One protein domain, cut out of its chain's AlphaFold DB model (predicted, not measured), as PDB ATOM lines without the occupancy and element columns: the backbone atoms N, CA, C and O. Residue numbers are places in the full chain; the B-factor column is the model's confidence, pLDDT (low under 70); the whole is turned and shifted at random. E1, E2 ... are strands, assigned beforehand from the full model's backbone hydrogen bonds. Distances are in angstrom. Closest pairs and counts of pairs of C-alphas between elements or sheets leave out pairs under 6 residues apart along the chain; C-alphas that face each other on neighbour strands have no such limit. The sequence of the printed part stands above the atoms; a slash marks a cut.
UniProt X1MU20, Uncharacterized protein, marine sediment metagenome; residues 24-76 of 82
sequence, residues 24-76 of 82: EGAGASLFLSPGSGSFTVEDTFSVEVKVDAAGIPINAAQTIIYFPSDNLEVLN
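AT A GLANCE: This is residues 24 to 76 of the 82 residues of an uncharacterized protein of marine sediment metagenome (UniProt X1MU20). The printed part has little regular structure: it is a loose rod made of one two-stranded hairpin, E1 and E2, with a long loop, residues 34 to 47, reaching to one end. After E2, residues 53 to 76 turn at the other end and fold back along the rod's length. Of the 53 printed residues, 10 are in named elements, E1 then E2, antiparallel, with no named helix; the class is all strand. The radius of gyration of the C-alphas is 14.4 A, and the spans are 43 by 19 by 16 A.

HOW THE PARTS SIT: E1, residues 29 to 33, and E2, residues 48 to 52, form a hairpin, antiparallel at 151 degrees. C-alphas 30 and 51 face each other, 4.6 A apart. N 31 and O 50, 3.0 A apart, and N 48 and O 33, 2.8 A, are within hydrogen-bond range.

IN THESE COORDINATES: E1 begins at C-alpha 29 (36.491, 26.103, -4.938) and is 12.4 A long. E2, 12.6 A long, ends at C-alpha 52 (41.625, 26.161, -5.318).

THE WHOLE: The C-alphas farthest apart, of Glu 24 and Glu 42, are 44.1 A apart. The printed part has no cut; the link from E1 to E2 is long, 14 residues. Residues 24 to 26 have pLDDT under 70.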
ATOM      1  N   GLU A  24      36.560  21.286   9.387       64.31
ATOM      2  CA  GLU A  24      36.382  22.213   8.282       64.31
ATOM      3  C   GLU A  24      36.456  21.372   7.010       64.31
ATOM      4  O   GLU A  24      37.470  20.731   6.725       64.31
ATOM      5  N   GLY A  25      35.343  21.288   6.281       59.12
ATOM      6  CA  GLY A  25      35.395  20.756   4.933       59.12
ATOM      7  C   GLY A  25      36.363  21.643   4.170       59.12
ATOM      8  O   GLY A  25      36.079  22.829   4.011       59.12
ATOM      9  N   ALA A  26      37.503  21.094   3.751       62.62
ATOM     10  CA  ALA A  26      38.393  21.749   2.804       62.62
ATOM     11  C   ALA A  26      37.590  21.931   1.511       62.62
ATOM     12  O   ALA A  26      37.487  21.029   0.679       62.62
ATOM     13  N   GLY A  27      36.875  23.051   1.430       71.25
ATOM     14  CA  GLY A  27      35.967  23.357   0.345       71.25
ATOM     15  C   GLY A  27      36.809  23.723  -0.853       71.25
ATOM     16  O   GLY A  27      37.190  24.881  -0.994       71.25
ATOM     17  N   ALA A  28      37.121  22.739  -1.694       85.88
ATOM     18  CA  ALA A  28      37.686  23.034  -2.995       85.88
ATOM     19  C   ALA A  28      36.737  24.000  -3.715       85.88
ATOM     20  O   ALA A  28      35.521  23.779  -3.746       85.88
ATOM     21  N   SER A  29      37.279  25.084  -4.257       90.88
ATOM     22  CA  SER A  29      36.491  26.103  -4.938       90.88
ATOM     23  C   SER A  29      36.909  26.203  -6.395       90.88
ATOM     24  O   SER A  29      38.088  26.127  -6.735       90.88
ATOM     25  N   LEU A  30      35.916  26.354  -7.265       92.50
ATOM     26  CA  LEU A  30      36.112  26.674  -8.668       92.50
ATOM     27  C   LEU A  30      35.629  28.102  -8.880       92.50
ATOM     28  O   LEU A  30      34.503  28.433  -8.506       92.50
ATOM     29  N   PHE A  31      36.475  28.944  -9.461       94.44
ATOM     30  CA  PHE A  31      36.184  30.363  -9.612       94.44
ATOM     31  C   PHE A  31      36.749  30.931 -10.912       94.44
ATOM     32  O   PHE A  31      37.624  30.345 -11.552       94.44
ATOM     33  N   LEU A  32      36.213  32.087 -11.296       95.56
ATOM     34  CA  LEU A  32      36.641  32.848 -12.462       95.56
ATOM     35  C   LEU A  32      37.535  34.013 -12.032       95.56
ATOM     36  O   LEU A  32      37.268  34.653 -11.013       95.56
ATOM     37  N   SER A  33      38.577  34.301 -12.811       95.12
ATOM     38  CA  SER A  33      39.470  35.441 -12.585       95.12
ATOM     39  C   SER A  33      39.728  36.202 -13.896       95.12
ATOM     40  O   SER A  33      40.287  35.616 -14.818       95.12
ATOM     41  N   PRO A  34      39.370  37.494 -13.999       95.44
ATOM     42  CA  PRO A  34      38.633  38.261 -12.998       95.44
ATOM     43  C   PRO A  34      37.193  37.738 -12.841       95.44
ATOM     44  O   PRO A  34      36.583  37.273 -13.798       95.44
ATOM     45  N   GLY A  35      36.633  37.831 -11.630       93.94
ATOM     46  CA  GLY A  35      35.244  37.419 -11.369       93.94
ATOM     47  C   GLY A  35      34.191  38.393 -11.916       93.94
ATOM     48  O   GLY A  35      33.013  38.059 -11.995       93.94
ATOM     49  N   SER A  36      34.612  39.603 -12.288       94.94
ATOM     50  CA  SER A  36      33.776  40.653 -12.871       94.94
ATOM     51  C   SER A  36      34.647  41.696 -13.569       94.94
ATOM     52  O   SER A  36      35.788  41.914 -13.161       94.94
ATOM     53  N   GLY A  37      34.090  42.405 -14.544       93.81
ATOM     54  CA  GLY A  37      34.750  43.523 -15.213       93.81
ATOM     55  C   GLY A  37      33.760  44.346 -16.032       93.81
ATOM     56  O   GLY A  37      32.619  43.930 -16.227       93.81
ATOM     57  N   SER A  38      34.212  45.507 -16.502       96.00
ATOM     58  CA  SER A  38      33.481  46.348 -17.451       96.00
ATOM     59  C   SER A  38      34.291  46.427 -18.735       96.00
ATOM     60  O   SER A  38      35.453  46.827 -18.697       96.00
ATOM     61  N   PHE A  39      33.671  46.063 -19.852       94.62
ATOM     62  CA  PHE A  39      34.292  46.020 -21.173       94.62
ATOM     63  C   PHE A  39      33.428  46.807 -22.152       94.62
ATOM     64  O   PHE A  39      32.209  46.906 -21.966       94.62
ATOM     65  N   THR A  40      34.049  47.404 -23.161       96.62
ATOM     66  CA  THR A  40      33.311  48.068 -24.234       96.62
ATOM     67  C   THR A  40      32.894  47.050 -25.294       96.62
ATOM     68  O   THR A  40      33.416  45.939 -25.356       96.62
ATOM     69  N   VAL A  41      31.877  47.390 -26.089       95.44
ATOM     70  CA  VAL A  41      31.412  46.514 -27.175       95.44
ATOM     71  C   VAL A  41      32.553  46.328 -28.181       95.44
ATOM     72  O   VAL A  41      33.254  47.296 -28.463       95.44
ATOM     73  N   GLU A  42      32.711  45.110 -28.710       95.00
ATOM     74  CA  GLU A  42      33.827  44.647 -29.564       95.00
ATOM     75  C   GLU A  42      35.166  44.384 -28.843       95.00
ATOM     76  O   GLU A  42      36.104  43.880 -29.467       95.00
ATOM     77  N   ASP A  43      35.284  44.655 -27.538       96.44
ATOM     78  CA  ASP A  43      36.500  44.295 -26.803       96.44
ATOM     79  C   ASP A  43      36.652  42.774 -26.681       96.44
ATOM     80  O   ASP A  43      35.725  42.046 -26.323       96.44
ATOM     81  N   THR A  44      37.881  42.300 -26.879       96.69
ATOM     82  CA  THR A  44      38.275  40.946 -26.485       96.69
ATOM     83  C   THR A  44      38.878  40.978 -25.086       96.69
ATOM     84  O   THR A  44      39.815  41.732 -24.822       96.69
ATOM     85  N   PHE A  45      38.378  40.122 -24.199       95.88
ATOM     86  CA  PHE A  45      38.898  39.963 -22.844       95.88
ATOM     87  C   PHE A  45      39.094  38.488 -22.496       95.88
ATOM     88  O   PHE A  45      38.456  37.602 -23.064       95.88
ATOM     89  N   SER A  46      39.983  38.235 -21.537       95.50
ATOM     90  CA  SER A  46      40.299  36.892 -21.055       95.50
ATOM     91  C   SER A  46      39.755  36.684 -19.648       95.50
ATOM     92  O   SER A  46      39.840  37.578 -18.803       95.50
ATOM     93  N   VAL A  47      39.236  35.485 -19.391       95.31
ATOM     94  CA  VAL A  47      38.821  35.030 -18.061       95.31
ATOM     95  C   VAL A  47      39.448  33.667 -17.808       95.31
ATOM     96  O   VAL A  47      39.289  32.739 -18.599       95.31
ATOM     97  N   GLU A  48      40.162  33.547 -16.700       95.88
ATOM     98  CA  GLU A  48      40.741  32.293 -16.238       95.88
ATOM     99  C   GLU A  48      39.711  31.490 -15.448       95.88
ATOM    100  O   GLU A  48      39.009  32.033 -14.593       95.88
ATOM    101  N   VAL A  49      39.680  30.180 -15.683       94.62
ATOM    102  CA  VAL A  49      38.966  29.218 -14.839       94.62
ATOM    103  C   VAL A  49      39.986  28.577 -13.909       94.62
ATOM    104  O   VAL A  49      40.924  27.930 -14.375       94.62
ATOM    105  N   LYS A  50      39.816  28.763 -12.600       93.88
ATOM    106  CA  LYS A  50      40.793  28.347 -11.587       93.88
ATOM    107  C   LYS A  50      40.149  27.426 -10.564       93.88
ATOM    108  O   LYS A  50      38.958  27.541 -10.276       93.88
ATOM    109  N   VAL A  51      40.958  26.524 -10.014       92.88
ATOM    110  CA  VAL A  51      40.562  25.633  -8.924       92.88
ATOM    111  C   VAL A  51      41.501  25.854  -7.747       92.88
ATOM    112  O   VAL A  51      42.707  25.661  -7.873       92.88
ATOM    113  N   ASP A  52      40.941  26.244  -6.605       92.38
ATOM    114  CA  ASP A  52      41.625  26.161  -5.318       92.38
ATOM    115  C   ASP A  52      41.252  24.829  -4.677       92.38
ATOM    116  O   ASP A  52      40.096  24.592  -4.328       92.38
ATOM    117  N   ALA A  53      42.230  23.938  -4.554       90.94
ATOM    118  CA  ALA A  53      42.028  22.607  -4.006       90.94
ATOM    119  C   ALA A  53      42.095  22.566  -2.464       90.94
ATOM    120  O   ALA A  53      42.032  21.485  -1.879       90.94
ATOM    121  N   ALA A  54      42.253  23.719  -1.798       89.25
ATOM    122  CA  ALA A  54      42.331  23.857  -0.341       89.25
ATOM    123  C   ALA A  54      43.360  22.903   0.308       89.25
ATOM    124  O   ALA A  54      43.139  22.342   1.381       89.25
ATOM    125  N   GLY A  55      44.489  22.681  -0.375       86.38
ATOM    126  CA  GLY A  55      45.558  21.780   0.069       86.38
ATOM    127  C   GLY A  55      45.281  20.282  -0.117       86.38
ATOM    128  O   GLY A  55      46.131  19.466   0.238       86.38
ATOM    129  N   ILE A  56      44.139  19.900  -0.692       84.88
ATOM    130  CA  ILE A  56      43.791  18.509  -0.995       84.88
ATOM    131  C   ILE A  56      44.133  18.198  -2.458       84.88
ATOM    132  O   ILE A  56      43.651  18.887  -3.351       84.88
ATOM    133  N   PRO A  57      44.933  17.157  -2.755       86.94
ATOM    134  CA  PRO A  57      45.199  16.761  -4.133       86.94
ATOM    135  C   PRO A  57      43.907  16.410  -4.879       86.94
ATOM    136  O   PRO A  57      43.107  15.602  -4.406       86.94
ATOM    137  N   ILE A  58      43.736  16.974  -6.074       87.88
ATOM    138  CA  ILE A  58      42.621  16.668  -6.972       87.88
ATOM    139  C   ILE A  58      43.142  16.010  -8.250       87.88
ATOM    140  O   ILE A  58      44.192  16.376  -8.765       87.88
ATOM    141  N   ASN A  59      42.401  15.025  -8.757       91.06
ATOM    142  CA  ASN A  59      42.742  14.326 -10.000       91.06
ATOM    143  C   ASN A  59      42.077  14.967 -11.229       91.06
ATOM    144  O   ASN A  59      42.640  14.973 -12.317       91.06
ATOM    145  N   ALA A  60      40.859  15.488 -11.062       90.88
ATOM    146  CA  ALA A  60      40.080  16.089 -12.136       90.88
ATOM    147  C   ALA A  60      39.073  17.103 -11.583       90.88
ATOM    148  O   ALA A  60      38.585  16.956 -10.461       90.88
ATOM    149  N   ALA A  61      38.730  18.091 -12.407       90.06
ATOM    150  CA  ALA A  61      37.639  19.029 -12.177       90.06
ATOM    151  C   ALA A  61      36.823  19.175 -13.467       90.06
ATOM    152  O   ALA A  61      37.368  19.104 -14.569       90.06
ATOM    153  N   GLN A  62      35.515  19.378 -13.332       92.25
ATOM    154  CA  GLN A  62      34.608  19.625 -14.449       92.25
ATOM    155  C   GLN A  62      33.650  20.750 -14.069       92.25
ATOM    156  O   GLN A  62      33.194  20.824 -12.930       92.25
ATOM    157  N   THR A  63      33.333  21.612 -15.030       92.31
ATOM    158  CA  THR A  63      32.332  22.665 -14.864       92.31
ATOM    159  C   THR A  63      31.639  22.975 -16.187       92.31
ATOM    160  O   THR A  63      32.112  22.580 -17.254       92.31
ATOM    161  N   ILE A  64      30.518  23.689 -16.103       95.25
ATOM    162  CA  ILE A  64      29.800  24.269 -17.238       95.25
ATOM    163  C   ILE A  64      29.658  25.763 -16.950       95.25
ATOM    164  O   ILE A  64      29.105  26.140 -15.918       95.25
ATOM    165  N   ILE A  65      30.158  26.606 -17.853       94.56
ATOM    166  CA  ILE A  65      30.053  28.065 -17.745       94.56
ATOM    167  C   ILE A  65      28.927  28.535 -18.658       94.56
ATOM    168  O   ILE A  65      28.949  28.283 -19.860       94.56
ATOM    169  N   TYR A  66      27.954  29.231 -18.078       95.81
ATOM    170  CA  TYR A  66      26.853  29.851 -18.806       95.81
ATOM    171  C   TYR A  66      27.167  31.325 -19.054       95.81
ATOM    172  O   TYR A  66      27.614  32.027 -18.148       95.81
ATOM    173  N   PHE A  67      26.902  31.797 -20.267       95.62
ATOM    174  CA  PHE A  67      27.089  33.188 -20.667       95.62
ATOM    175  C   PHE A  67      25.974  33.610 -21.639       95.62
ATOM    176  O   PHE A  67      25.401  32.753 -22.317       95.62
ATOM    177  N   PRO A  68      25.623  34.906 -21.703       96.56
ATOM    178  CA  PRO A  68      24.632  35.412 -22.647       96.56
ATOM    179  C   PRO A  68      25.201  35.426 -24.072       96.56
ATOM    180  O   PRO A  68      25.969  36.318 -24.424       96.56
ATOM    181  N   SER A  69      24.804  34.458 -24.900       96.12
ATOM    182  CA  SER A  69      25.275  34.320 -26.289       96.12
ATOM    183  C   SER A  69      24.905  35.490 -27.203       96.12
ATOM    184  O   SER A  69      25.525  35.661 -28.243       96.12
ATOM    185  N   ASP A  70      23.913  36.298 -26.823       97.19
ATOM    186  CA  ASP A  70      23.519  37.493 -27.579       97.19
ATOM    187  C   ASP A  70      24.527  38.647 -27.414       97.19
ATOM    188  O   ASP A  70      24.546  39.571 -28.225       97.19
ATOM    189  N   ASN A  71      25.367  38.595 -26.370       96.06
ATOM    190  CA  ASN A  71      26.300  39.665 -26.010       96.06
ATOM    191  C   ASN A  71      27.768  39.219 -26.010       96.06
ATOM    192  O   ASN A  71      28.652  40.070 -26.048       96.06
ATOM    193  N   LEU A  72      28.031  37.916 -25.878       96.81
ATOM    194  CA  LEU A  72      29.369  37.352 -25.723       96.81
ATOM    195  C   LEU A  72      29.558  36.148 -26.646       96.81
ATOM    196  O   LEU A  72      28.684  35.287 -26.748       96.81
ATOM    197  N   GLU A  73      30.750  36.046 -27.226       96.00
ATOM    198  CA  GLU A  73      31.187  34.920 -28.049       96.00
ATOM    199  C   GLU A  73      32.502  34.346 -27.506       96.00
ATOM    200  O   GLU A  73      33.390  35.076 -27.060       96.00
ATOM    201  N   VAL A  74      32.641  33.019 -27.544       96.56
ATOM    202  CA  VAL A  74      33.890  32.347 -27.171       96.56
ATOM    203  C   VAL A  74      34.803  32.292 -28.388       96.56
ATOM    204  O   VAL A  74      34.584  31.495 -29.295       96.56
ATOM    205  N   LEU A  75      35.862  33.102 -28.376       96.81
ATOM    206  CA  LEU A  75      36.838  33.135 -29.466       96.81
ATOM    207  C   LEU A  75      37.897  32.027 -29.359       96.81
ATOM    208  O   LEU A  75      38.347  31.499 -30.372       96.81
ATOM    209  N   ASN A  76      38.327  31.683 -28.140       96.06
ATOM    210  CA  ASN A  76      39.369  30.682 -27.911       96.06
ATOM    211  C   ASN A  76      39.293  30.076 -26.500       96.06
ATOM    212  O   ASN A  76      38.841  30.729 -25.560       96.06
TER     213      ASN A  76